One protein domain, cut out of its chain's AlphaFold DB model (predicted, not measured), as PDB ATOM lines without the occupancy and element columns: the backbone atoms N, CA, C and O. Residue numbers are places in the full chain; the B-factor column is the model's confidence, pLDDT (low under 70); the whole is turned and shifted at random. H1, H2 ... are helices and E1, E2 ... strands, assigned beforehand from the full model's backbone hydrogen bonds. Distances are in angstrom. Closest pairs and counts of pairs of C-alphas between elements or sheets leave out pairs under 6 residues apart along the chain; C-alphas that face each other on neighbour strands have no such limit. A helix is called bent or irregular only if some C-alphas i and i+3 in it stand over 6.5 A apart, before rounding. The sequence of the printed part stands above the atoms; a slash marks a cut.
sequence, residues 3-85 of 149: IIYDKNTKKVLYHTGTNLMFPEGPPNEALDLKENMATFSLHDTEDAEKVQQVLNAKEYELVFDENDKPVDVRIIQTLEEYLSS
ATOM      1  N   ILE A   3     -11.909 -47.886  13.330       88.88
ATOM      2  CA  ILE A   3     -11.844 -46.483  12.916       88.88
ATOM      3  C   ILE A   3     -11.241 -46.439  11.515       88.88
ATOM      4  O   ILE A   3     -10.179 -47.012  11.278       88.88
ATOM      5  N   ILE A   4     -11.923 -45.779  10.587       89.62
ATOM      6  CA  ILE A   4     -11.488 -45.599   9.207       89.62
ATOM      7  C   ILE A   4     -10.892 -44.200   9.084       89.62
ATOM      8  O   ILE A   4     -11.502 -43.218   9.511       89.62
ATOM      9  N   TYR A   5      -9.705 -44.108   8.494       91.12
ATOM     10  CA  TYR A   5      -9.004 -42.848   8.283       91.12
ATOM     11  C   TYR A   5      -8.340 -42.804   6.904       91.12
ATOM     12  O   TYR A   5      -8.070 -43.839   6.287       91.12
ATOM     13  N   ASP A   6      -8.084 -41.597   6.410       91.06
ATOM     14  CA  ASP A   6      -7.356 -41.367   5.164       91.06
ATOM     15  C   ASP A   6      -5.839 -41.414   5.420       91.06
ATOM     16  O   ASP A   6      -5.321 -40.699   6.275       91.06
ATOM     17  N   LYS A   7      -5.116 -42.259   4.678       89.12
ATOM     18  CA  LYS A   7      -3.671 -42.500   4.840       89.12
ATOM     19  C   LYS A   7      -2.821 -41.256   4.587       89.12
ATOM     20  O   LYS A   7      -1.786 -41.090   5.221       89.12
ATOM     21  N   ASN A   8      -3.241 -40.399   3.658       89.38
ATOM     22  CA  ASN A   8      -2.448 -39.255   3.207       89.38
ATOM     23  C   ASN A   8      -2.611 -38.065   4.154       89.38
ATOM     24  O   ASN A   8      -1.654 -37.373   4.483       89.38
ATOM     25  N   THR A   9      -3.846 -37.819   4.578       91.50
ATOM     26  CA  THR A   9      -4.215 -36.682   5.428       91.50
ATOM     27  C   THR A   9      -4.233 -37.030   6.909       91.50
ATOM     28  O   THR A   9      -4.309 -36.122   7.732       91.50
ATOM     29  N   LYS A  10      -4.189 -38.326   7.247       89.62
ATOM     30  CA  LYS A  10      -4.300 -38.872   8.607       89.62
ATOM     31  C   LYS A  10      -5.616 -38.523   9.314       89.62
ATOM     32  O   LYS A  10      -5.743 -38.697  10.524       89.62
ATOM     33  N   LYS A  11      -6.617 -38.042   8.570       90.62
ATOM     34  CA  LYS A  11      -7.914 -37.630   9.114       90.62
ATOM     35  C   LYS A  11      -8.834 -38.824   9.305       90.62
ATOM     36  O   LYS A  11      -8.983 -39.646   8.400       90.62
ATOM     37  N   VAL A  12      -9.496 -38.871  10.458       90.12
ATOM     38  CA  VAL A  12     -10.588 -39.811  10.723       90.12
ATOM     39  C   VAL A  12     -11.758 -39.488   9.798       90.12
ATOM     40  O   VAL A  12     -12.151 -38.332   9.661       90.12
ATOM     41  N   LEU A  13     -12.301 -40.520   9.159       87.38
ATOM     42  CA  LEU A  13     -13.459 -40.412   8.277       87.38
ATOM     43  C   LEU A  13     -14.734 -40.833   9.010       87.38
ATOM     44  O   LEU A  13     -15.709 -40.091   9.022       87.38
ATOM     45  N   TYR A  14     -14.722 -42.016   9.627       85.06
ATOM     46  CA  TYR A  14     -15.832 -42.565  10.416       85.06
ATOM     47  C   TYR A  14     -15.357 -43.784  11.224       85.06
ATOM     48  O   TYR A  14     -14.235 -44.265  11.050       85.06
ATOM     49  N   HIS A  15     -16.206 -44.312  12.106       86.19
ATOM     50  CA  HIS A  15     -15.961 -45.556  12.837       86.19
ATOM     51  C   HIS A  15     -17.148 -46.517  12.703       86.19
ATOM     52  O   HIS A  15     -18.264 -46.113  12.397       86.19
ATOM     53  N   THR A  16     -16.914 -47.809  12.933       83.75
ATOM     54  CA  THR A  16     -17.929 -48.872  12.810       83.75
ATOM     55  C   THR A  16     -18.797 -49.051  14.053       83.75
ATOM     56  O   THR A  16     -19.424 -50.094  14.212       83.75
ATOM     57  N   GLY A  17     -18.764 -48.093  14.976       78.25
ATOM     58  CA  GLY A  17     -19.542 -48.133  16.212       78.25
ATOM     59  C   GLY A  17     -20.828 -47.327  16.076       78.25
ATOM     60  O   GLY A  17     -20.873 -46.365  15.315       78.25
ATOM     61  N   THR A  18     -21.855 -47.702  16.828       77.81
ATOM     62  CA  THR A  18     -23.072 -46.902  16.984       77.81
ATOM     63  C   THR A  18     -22.871 -45.888  18.106       77.81
ATOM     64  O   THR A  18     -22.385 -46.230  19.183       77.81
ATOM     65  N   ASN A  19     -23.224 -44.628  17.869       75.56
ATOM     66  CA  ASN A  19     -23.211 -43.588  18.899       75.56
ATOM     67  C   ASN A  19     -24.434 -42.672  18.770       75.56
ATOM     68  O   ASN A  19     -25.262 -42.849  17.880       75.56
ATOM     69  N   LEU A  20     -24.554 -41.682  19.659       70.75
ATOM     70  CA  LEU A  20     -25.664 -40.722  19.630       70.75
ATOM     71  C   LEU A  20     -25.735 -39.912  18.324       70.75
ATOM     72  O   LEU A  20     -26.816 -39.466  17.952       70.75
ATOM     73  N   MET A  21     -24.609 -39.731  17.628       67.25
ATOM     74  CA  MET A  21     -24.560 -39.028  16.340       67.25
ATOM     75  C   MET A  21     -24.958 -39.936  15.166       67.25
ATOM     76  O   MET A  21     -25.513 -39.456  14.182       67.25
ATOM     77  N   PHE A  22     -24.692 -41.239  15.276       71.19
ATOM     78  CA  PHE A  22     -24.920 -42.262  14.257       71.19
ATOM     79  C   PHE A  22     -25.586 -43.496  14.894       71.19
ATOM     80  O   PHE A  22     -24.940 -44.537  15.072       71.19
ATOM     81  N   PRO A  23     -26.875 -43.398  15.276       74.12
ATOM     82  CA  PRO A  23     -27.571 -44.463  16.001       74.12
ATOM     83  C   PRO A  23     -27.775 -45.722  15.151       74.12
ATOM     84  O   PRO A  23     -27.834 -46.825  15.688       74.12
ATOM     85  N   GLU A  24     -27.832 -45.568  13.827       74.12
ATOM     86  CA  GLU A  24     -27.971 -46.668  12.864       74.12
ATOM     87  C   GLU A  24     -26.615 -47.252  12.417       74.12
ATOM     88  O   GLU A  24     -26.574 -48.197  11.632       74.12
ATOM     89  N   GLY A  25     -25.501 -46.726  12.943       66.88
ATOM     90  CA  GLY A  25     -24.141 -47.080  12.531       66.88
ATOM     91  C   GLY A  25     -23.644 -46.245  11.342       66.88
ATOM     92  O   GLY A  25     -24.334 -45.325  10.893       66.88
ATOM     93  N   PRO A  26     -22.423 -46.500  10.840       67.00
ATOM     94  CA  PRO A  26     -21.916 -45.796   9.666       67.00
ATOM     95  C   PRO A  26     -22.716 -46.162   8.400       67.00
ATOM     96  O   PRO A  26     -23.252 -47.268   8.309       67.00
ATOM     97  N   PRO A  27     -22.762 -45.279   7.387       63.88
ATOM     98  CA  PRO A  27     -23.449 -45.550   6.121       63.88
ATOM     99  C   PRO A  27     -22.883 -46.796   5.419       63.88
ATOM    100  O   PRO A  27     -21.677 -47.002   5.416       63.88
ATOM    101  N   ASN A  28     -23.729 -47.604   4.766       58.16
ATOM    102  CA  ASN A  28     -23.338 -48.876   4.120       58.16
ATOM    103  C   ASN A  28     -22.182 -48.761   3.100       58.16
ATOM    104  O   ASN A  28     -21.444 -49.721   2.892       58.16
ATOM    105  N   GLU A  29     -21.990 -47.586   2.496       55.72
ATOM    106  CA  GLU A  29     -20.890 -47.267   1.566       55.72
ATOM    107  C   GLU A  29     -19.499 -47.285   2.236       55.72
ATOM    108  O   GLU A  29     -18.471 -47.252   1.566       55.72
ATOM    109  N   ALA A  30     -19.461 -47.367   3.568       54.56
ATOM    110  CA  ALA A  30     -18.269 -47.396   4.402       54.56
ATOM    111  C   ALA A  30     -17.437 -48.691   4.328       54.56
ATOM    112  O   ALA A  30     -16.339 -48.736   4.897       54.56
ATOM    113  N   LEU A  31     -17.970 -49.752   3.714       56.34
ATOM    114  CA  LEU A  31     -17.386 -51.098   3.747       56.34
ATOM    115  C   LEU A  31     -16.347 -51.348   2.641       56.34
ATOM    116  O   LEU A  31     -15.462 -52.183   2.834       56.34
ATOM    117  N   ASP A  32     -16.390 -50.585   1.545       66.19
ATOM    118  CA  ASP A  32     -15.397 -50.656   0.468       66.19
ATOM    119  C   ASP A  32     -14.254 -49.667   0.733       66.19
ATOM    120  O   ASP A  32     -14.299 -48.489   0.366       66.19
ATOM    121  N   LEU A  33     -13.202 -50.150   1.398       69.38
ATOM    122  CA  LEU A  33     -11.988 -49.368   1.634       69.38
ATOM    123  C   LEU A  33     -11.342 -48.984   0.296       69.38
ATOM    124  O   LEU A  33     -10.808 -49.830  -0.422       69.38
ATOM    125  N   LYS A  34     -11.347 -47.687  -0.016       78.62
ATOM    126  CA  LYS A  34     -10.601 -47.128  -1.154       78.62
ATOM    127  C   LYS A  34      -9.091 -47.240  -0.901       78.62
ATOM    128  O   LYS A  34      -8.659 -47.328   0.247       78.62
ATOM    129  N   GLU A  35      -8.263 -47.188  -1.952       80.81
ATOM    130  CA  GLU A  35      -6.795 -47.337  -1.836       80.81
ATOM    131  C   GLU A  35      -6.158 -46.389  -0.800       80.81
ATOM    132  O   GLU A  35      -5.228 -46.770  -0.081       80.81
ATOM    133  N   ASN A  36      -6.695 -45.173  -0.669       87.19
ATOM    134  CA  ASN A  36      -6.234 -44.151   0.270       87.19
ATOM    135  C   ASN A  36      -6.764 -44.319   1.704       87.19
ATOM    136  O   ASN A  36      -6.441 -43.495   2.553       87.19
ATOM    137  N   MET A  37      -7.551 -45.352   2.004       87.94
ATOM    138  CA  MET A  37      -8.126 -45.578   3.330       87.94
ATOM    139  C   MET A  37      -7.389 -46.683   4.084       87.94
ATOM    140  O   MET A  37      -6.945 -47.680   3.508       87.94
ATOM    141  N   ALA A  38      -7.258 -46.506   5.393       88.12
ATOM    142  CA  ALA A  38      -6.741 -47.500   6.323       88.12
ATOM    143  C   ALA A  38      -7.687 -47.652   7.517       88.12
ATOM    144  O   ALA A  38      -8.570 -46.825   7.747       88.12
ATOM    145  N   THR A  39      -7.502 -48.738   8.267       89.25
ATOM    146  CA  THR A  39      -8.281 -49.010   9.475       89.25
ATOM    147  C   THR A  39      -7.378 -49.105  10.693       89.25
ATOM    148  O   THR A  39      -6.269 -49.629  10.618       89.25
ATOM    149  N   PHE A  40      -7.867 -48.590  11.814       88.56
ATOM    150  CA  PHE A  40      -7.307 -48.783  13.143       88.56
ATOM    151  C   PHE A  40      -8.345 -49.525  13.985       88.56
ATOM    152  O   PHE A  40      -9.513 -49.132  14.015       88.56
ATOM    153  N   SER A  41      -7.954 -50.640  14.595       88.44
ATOM    154  CA  SER A  41      -8.872 -51.475  15.373       88.44
ATOM    155  C   SER A  41      -8.661 -51.211  16.854       88.44
ATOM    156  O   SER A  41      -7.547 -51.345  17.340       88.44
ATOM    157  N   LEU A  42      -9.743 -50.864  17.545       84.50
ATOM    158  CA  LEU A  42      -9.824 -50.880  19.000       84.50
ATOM    159  C   LEU A  42     -10.559 -52.156  19.399       84.50
ATOM    160  O   LEU A  42     -11.657 -52.421  18.892       84.50
ATOM    161  N   HIS A  43      -9.963 -52.971  20.257       78.12
ATOM    162  CA  HIS A  43     -10.542 -54.241  20.672       78.12
ATOM    163  C   HIS A  43     -11.417 -54.035  21.904       78.12
ATOM    164  O   HIS A  43     -10.936 -53.600  22.939       78.12
ATOM    165  N   ASP A  44     -12.703 -54.382  21.821       66.56
ATOM    166  CA  ASP A  44     -13.687 -54.025  22.857       66.56
ATOM    167  C   ASP A  44     -13.373 -54.621  24.250       66.56
ATOM    168  O   ASP A  44     -13.900 -54.146  25.248       66.56
ATOM    169  N   THR A  45     -12.502 -55.635  24.343       67.31
ATOM    170  CA  THR A  45     -12.042 -56.235  25.609       67.31
ATOM    171  C   THR A  45     -10.768 -55.612  26.176       67.31
ATOM    172  O   THR A  45     -10.623 -55.551  27.392       67.31
ATOM    173  N   GLU A  46      -9.839 -55.177  25.324       75.94
ATOM    174  CA  GLU A  46      -8.536 -54.628  25.744       75.94
ATOM    175  C   GLU A  46      -8.565 -53.093  25.798       75.94
ATOM    176  O   GLU A  46      -7.932 -52.483  26.653       75.94
ATOM    177  N   ASP A  47      -9.399 -52.484  24.954       82.94
ATOM    178  CA  ASP A  47      -9.554 -51.044  24.765       82.94
ATOM    179  C   ASP A  47     -10.947 -50.547  25.182       82.94
ATOM    180  O   ASP A  47     -11.402 -49.509  24.703       82.94
ATOM    181  N   ALA A  48     -11.657 -51.280  26.049       83.44
ATOM    182  CA  ALA A  48     -13.053 -51.001  26.409       83.44
ATOM    183  C   ALA A  48     -13.301 -49.525  26.778       83.44
ATOM    184  O   ALA A  48     -14.260 -48.906  26.315       83.44
ATOM    185  N   GLU A  49     -12.398 -48.937  27.569       86.88
ATOM    186  CA  GLU A  49     -12.475 -47.532  27.973       86.88
ATOM    187  C   GLU A  49     -12.318 -46.581  26.779       86.88
ATOM    188  O   GLU A  49     -13.130 -45.673  26.603       86.88
ATOM    189  N   LYS A  50     -11.331 -46.815  25.907       88.38
ATOM    190  CA  LYS A  50     -11.110 -45.994  24.705       88.38
ATOM    191  C   LYS A  50     -12.246 -46.123  23.707       88.38
ATOM    192  O   LYS A  50     -12.651 -45.124  23.119       88.38
ATOM    193  N   VAL A  51     -12.792 -47.326  23.531       88.00
ATOM    194  CA  VAL A  51     -13.992 -47.530  22.715       88.00
ATOM    195  C   VAL A  51     -15.114 -46.652  23.255       88.00
ATOM    196  O   VAL A  51     -15.691 -45.884  22.492       88.00
ATOM    197  N   GLN A  52     -15.365 -46.675  24.565       87.44
ATOM    198  CA  GLN A  52     -16.408 -45.849  25.164       87.44
ATOM    199  C   GLN A  52     -16.141 -44.343  25.011       87.44
ATOM    200  O   GLN A  52     -17.065 -43.589  24.705       87.44
ATOM    201  N   GLN A  53     -14.894 -43.903  25.187       89.56
ATOM    202  CA  GLN A  53     -14.495 -42.507  24.991       89.56
ATOM    203  C   GLN A  53     -14.741 -42.046  23.551       89.56
ATOM    204  O   GLN A  53     -15.317 -40.985  23.342       89.56
ATOM    205  N   VAL A  54     -14.374 -42.863  22.561       89.69
ATOM    206  CA  VAL A  54     -14.589 -42.566  21.138       89.69
ATOM    207  C   VAL A  54     -16.074 -42.567  20.779       89.69
ATOM    208  O   VAL A  54     -16.526 -41.681  20.059       89.69
ATOM    209  N   LEU A  55     -16.859 -43.507  21.311       88.31
ATOM    210  CA  LEU A  55     -18.313 -43.507  21.117       88.31
ATOM    211  C   LEU A  55     -18.977 -42.266  21.729       88.31
ATOM    212  O   LEU A  55     -19.982 -41.793  21.205       88.31
ATOM    213  N   ASN A  56     -18.397 -41.708  22.793       89.94
ATOM    214  CA  ASN A  56     -18.864 -40.483  23.440       89.94
ATOM    215  C   ASN A  56     -18.167 -39.210  22.934       89.94
ATOM    216  O   ASN A  56     -18.368 -38.137  23.506       89.94
ATOM    217  N   ALA A  57     -17.355 -39.293  21.881       90.12
ATOM    218  CA  ALA A  57     -16.642 -38.150  21.332       90.12
ATOM    219  C   ALA A  57     -17.436 -37.478  20.211       90.12
ATOM    220  O   ALA A  57     -17.985 -38.131  19.322       90.12
ATOM    221  N   LYS A  58     -17.459 -36.143  20.228       88.25
ATOM    222  CA  LYS A  58     -17.910 -35.342  19.089       88.25
ATOM    223  C   LYS A  58     -16.819 -35.252  18.024       88.25
ATOM    224  O   LYS A  58     -17.134 -35.252  16.829       88.25
ATOM    225  N   GLU A  59     -15.571 -35.133  18.467       90.12
ATOM    226  CA  GLU A  59     -14.383 -35.023  17.630       90.12
ATOM    227  C   GLU A  59     -13.190 -35.699  18.313       90.12
ATOM    228  O   GLU A  59     -12.971 -35.572  19.521       90.12
ATOM    229  N   TYR A  60     -12.419 -36.441  17.531       93.06
ATOM    230  CA  TYR A  60     -11.225 -37.142  17.973       93.06
ATOM    231  C   TYR A  60     -10.305 -37.376  16.775       93.06
ATOM    232  O   TYR A  60     -10.732 -37.338  15.619       93.06
ATOM    233  N   GLU A  61      -9.043 -37.658  17.052       93.94
ATOM    234  CA  GLU A  61      -8.034 -37.937  16.035       93.94
ATOM    235  C   GLU A  61      -7.190 -39.154  16.410       93.94
ATOM    236  O   GLU A  61      -7.142 -39.567  17.569       93.94
ATOM    237  N   LEU A  62      -6.518 -39.730  15.417       93.81
ATOM    238  CA  LEU A  62      -5.564 -40.809  15.646       93.81
ATOM    239  C   LEU A  62      -4.191 -40.230  15.983       93.81
ATOM    240  O   LEU A  62      -3.723 -39.286  15.347       93.81
ATOM    241  N   VAL A  63      -3.534 -40.842  16.959       93.31
ATOM    242  CA  VAL A  63      -2.140 -40.584  17.308       93.31
ATOM    243  C   VAL A  63      -1.277 -41.587  16.561       93.31
ATOM    244  O   VAL A  63      -1.545 -42.790  16.599       93.31
ATOM    245  N   PHE A  64      -0.241 -41.091  15.890       92.88
ATOM    246  CA  PHE A  64       0.663 -41.894  15.072       92.88
ATOM    247  C   PHE A  64       2.049 -41.977  15.713       92.88
ATOM    248  O   PHE A  64       2.497 -41.022  16.348       92.88
ATOM    249  N   ASP A  65       2.717 -43.115  15.538       93.44
ATOM    250  CA  ASP A  65       4.119 -43.294  15.908       93.44
ATOM    251  C   ASP A  65       5.083 -42.699  14.861       93.44
ATOM    252  O   ASP A  65       4.678 -42.125  13.847       93.44
ATOM    253  N   GLU A  66       6.387 -42.863  15.096       93.12
ATOM    254  CA  GLU A  66       7.462 -42.419  14.194       93.12
ATOM    255  C   GLU A  66       7.438 -43.109  12.814       93.12
ATOM    256  O   GLU A  66       8.078 -42.634  11.880       93.12
ATOM    257  N   ASN A  67       6.703 -44.218  12.674       92.00
ATOM    258  CA  ASN A  67       6.557 -44.985  11.437       92.00
ATOM    259  C   ASN A  67       5.209 -44.730  10.744       92.00
ATOM    260  O   ASN A  67       4.798 -45.534   9.902       92.00
ATOM    261  N   ASP A  68       4.500 -43.661  11.118       87.94
ATOM    262  CA  ASP A  68       3.167 -43.324  10.616       87.94
ATOM    263  C   ASP A  68       2.116 -44.423  10.849       87.94
ATOM    264  O   ASP A  68       1.127 -44.529  10.114       87.94
ATOM    265  N   LYS A  69       2.283 -45.240  11.896       89.50
ATOM    266  CA  LYS A  69       1.277 -46.220  12.310       89.50
ATOM    267  C   LYS A  69       0.397 -45.642  13.415       89.50
ATOM    268  O   LYS A  69       0.929 -45.085  14.374       89.50
ATOM    269  N   PRO A  70      -0.938 -45.775  13.319       91.06
ATOM    270  CA  PRO A  70      -1.826 -45.352  14.390       91.06
ATOM    271  C   PRO A  70      -1.600 -46.243  15.616       91.06
ATOM    272  O   PRO A  70      -1.667 -47.470  15.518       91.06
ATOM    273  N   VAL A  71      -1.325 -45.615  16.754       92.62
ATOM    274  CA  VAL A  71      -1.063 -46.279  18.040       92.62
ATOM    275  C   VAL A  71      -2.087 -45.918  19.105       92.62
ATOM    276  O   VAL A  71      -2.270 -46.675  20.053       92.62
ATOM    277  N   ASP A  72      -2.762 -44.778  18.958       91.19
ATOM    278  CA  ASP A  72      -3.757 -44.332  19.925       91.19
ATOM    279  C   ASP A  72      -4.835 -43.439  19.290       91.19
ATOM    280  O   ASP A  72      -4.759 -43.073  18.116       91.19
ATOM    281  N   VAL A  73      -5.834 -43.069  20.083       92.50
ATOM    282  CA  VAL A  73      -6.855 -42.076  19.798       92.50
ATOM    283  C   VAL A  73      -6.768 -40.964  20.835       92.50
ATOM    284  O   VAL A  73      -6.731 -41.215  22.037       92.50
ATOM    285  N   ARG A  74      -6.783 -39.717  20.370       93.56
ATOM    286  CA  ARG A  74      -6.876 -38.530  21.216       93.56
ATOM    287  C   ARG A  74      -8.254 -37.906  21.054       93.56
ATOM    288  O   ARG A  74      -8.628 -37.505  19.953       93.56
ATOM    289  N   ILE A  75      -8.999 -37.808  22.153       93.31
ATOM    290  CA  ILE A  75     -10.283 -37.105  22.171       93.31
ATOM    291  C   ILE A  75     -10.010 -35.602  22.115       93.31
ATOM    292  O   ILE A  75      -9.263 -35.078  22.939       93.31
ATOM    293  N   ILE A  76     -10.584 -34.931  21.117       93.56
ATOM    294  CA  ILE A  76     -10.480 -33.477  20.950       93.56
ATOM    295  C   ILE A  76     -11.652 -32.800  21.657       93.56
ATOM    296  O   ILE A  76     -11.465 -31.800  22.342       93.56
ATOM    297  N   GLN A  77     -12.855 -33.354  21.491       91.44
ATOM    298  CA  GLN A  77     -14.071 -32.839  22.100       91.44
ATOM    299  C   GLN A  77     -15.042 -33.985  22.379       91.44
ATOM    300  O   GLN A  77     -15.370 -34.779  21.490       91.44
ATOM    301  N   THR A  78     -15.547 -34.053  23.603       91.69
ATOM    302  CA  THR A  78     -16.619 -34.978  23.984       91.69
ATOM    303  C   THR A  78     -17.985 -34.484  23.500       91.69
ATOM    304  O   THR A  78     -18.196 -33.297  23.242       91.69
ATOM    305  N   LEU A  79     -18.957 -35.392  23.376       87.31
ATOM    306  CA  LEU A  79     -20.344 -35.019  23.088       87.31
ATOM    307  C   LEU A  79     -20.927 -34.135  24.192       87.31
ATOM    308  O   LEU A  79     -21.674 -33.214  23.888       87.31
ATOM    309  N   GLU A  80     -20.569 -34.382  25.450       87.38
ATOM    310  CA  GLU A  80     -21.023 -33.579  26.586       87.38
ATOM    311  C   GLU A  80     -20.521 -32.133  26.500       87.38
ATOM    312  O   GLU A  80     -21.313 -31.197  26.632       87.38
ATOM    313  N   GLU A  81     -19.234 -31.932  26.206       88.19
ATOM    314  CA  GLU A  81     -18.657 -30.599  25.995       88.19
ATOM    315  C   GLU A  81     -19.296 -29.896  24.797       88.19
ATOM    316  O   GLU A  81     -19.637 -28.717  24.880       88.19
ATOM    317  N   TYR A  82     -19.499 -30.622  23.693       87.69
ATOM    318  CA  TYR A  82     -20.175 -30.082  22.518       87.69
ATOM    319  C   TYR A  82     -21.599 -29.632  22.852       87.69
ATOM    320  O   TYR A  82     -21.943 -28.482  22.599       87.69
ATOM    321  N   LEU A  83     -22.410 -30.493  23.472       83.75
ATOM    322  CA  LEU A  83     -23.790 -30.177  23.844       83.75
ATOM    323  C   LEU A  83     -23.863 -29.022  24.849       83.75
ATOM    324  O   LEU A  83     -24.736 -28.171  24.724       83.75
ATOM    325  N   SER A  84     -22.919 -28.947  25.788       81.62
ATOM    326  CA  SER A  84     -22.827 -27.845  26.756       81.62
ATOM    327  C   SER A  84     -22.401 -26.522  26.114       81.62
ATOM    328  O   SER A  84     -22.696 -25.454  26.646       81.62
ATOM    329  N   SER A  85     -21.704 -26.576  24.977       82.56
ATOM    330  CA  SER A  85     -21.332 -25.388  24.203       82.56
ATOM    331  C   SER A  85     -22.468 -24.858  23.326       82.56
ATOM    332  O   SER A  85     -22.404 -23.707  22.892       82.56
TER     333      SER A  85
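Overview. This is residues 3 to 85 of the 149 residues of an uncharacterized protein of Caloranaerobacter azorensis DSM 13643 (UniProt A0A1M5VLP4). A small sandwich is built of a sheet of three short strands, E2 E1 E3, face to face with a long two-stranded hairpin, E4 and E5, the strands of the two sheets crossed. H2 packs on the hairpin, mostly on E5 and with its residues 50 to 55, H3 follows directly at the end of E5, and a wide loop, residues 16 to 36 with the short H1, leads from E2 back to E3. The printed part has 83 residues with three named helices and five named strands, in the order E1 E2 H1 E3 H2 E4 E5 H3; both sheets are antiparallel and the class is mixed, helices and strands. The whole is compact, with a radius of gyration of the C-alphas of 12.9 A and spans of 36 by 31 by 28 A.

Along the chain. E1, residues 3 to 6, begins at C-alpha 3 at (-11.844, -46.483, 12.916). E2 is residues 12 to 15, H1 residues 28 to 31 and E3 residues 37 to 41, 13.4 A long. H1 is neither bent nor irregular, but only just: C-alphas 28 and 31 are 6.4 A apart. H2, residues 48 to 55, measures 10.6 A. E4, residues 57 to 64, measures 18.8 A, and E5, residues 70 to 78, 20.5 A. H3, residues 79 to 85, measures 9.7 A and ends at C-alpha 85 at (-21.332, -25.388, 24.203).

Arrangement. E1 is the inner strand of its sheet. It forms a hairpin with E2, with N 4 and O 14 at 2.8 A, and is antiparallel to E3, with N 5 and O 38 at 3.0 A. E2, H1 and E3 form a split strand-helix-strand unit, two strands running the same way with E1 between them, and its crossover is right-handed. H1 only grazes this sheet, with residues 30 to 31. The hairpin E4 and E5 has N 61 and O 74 at 2.9 A. In the sandwich, two sheets face to face, the strands stand at 77 degrees; the closest C-alphas of E2 and E4 are those of Val 12 and Glu 61, 6.2 A apart. The closest C-alphas of H2 and E5, Val 54 and Ile 75, are 7.0 A apart. H2 and H3 are apart. Every O i to N i+4 pair is within hydrogen-bond range in H2 and H3; H1 is too short for such a pair.

Size, cuts and confidence. The two farthest C-alphas, Glu 35 and Ser 84, are 38.1 A apart. The printed part has no cut. The link from E2 to H1, 12 residues, is long. The mean pLDDT of the printed part is 83.7; residue 21, residues 25 to 33 and residues 44 to 45 are under 70.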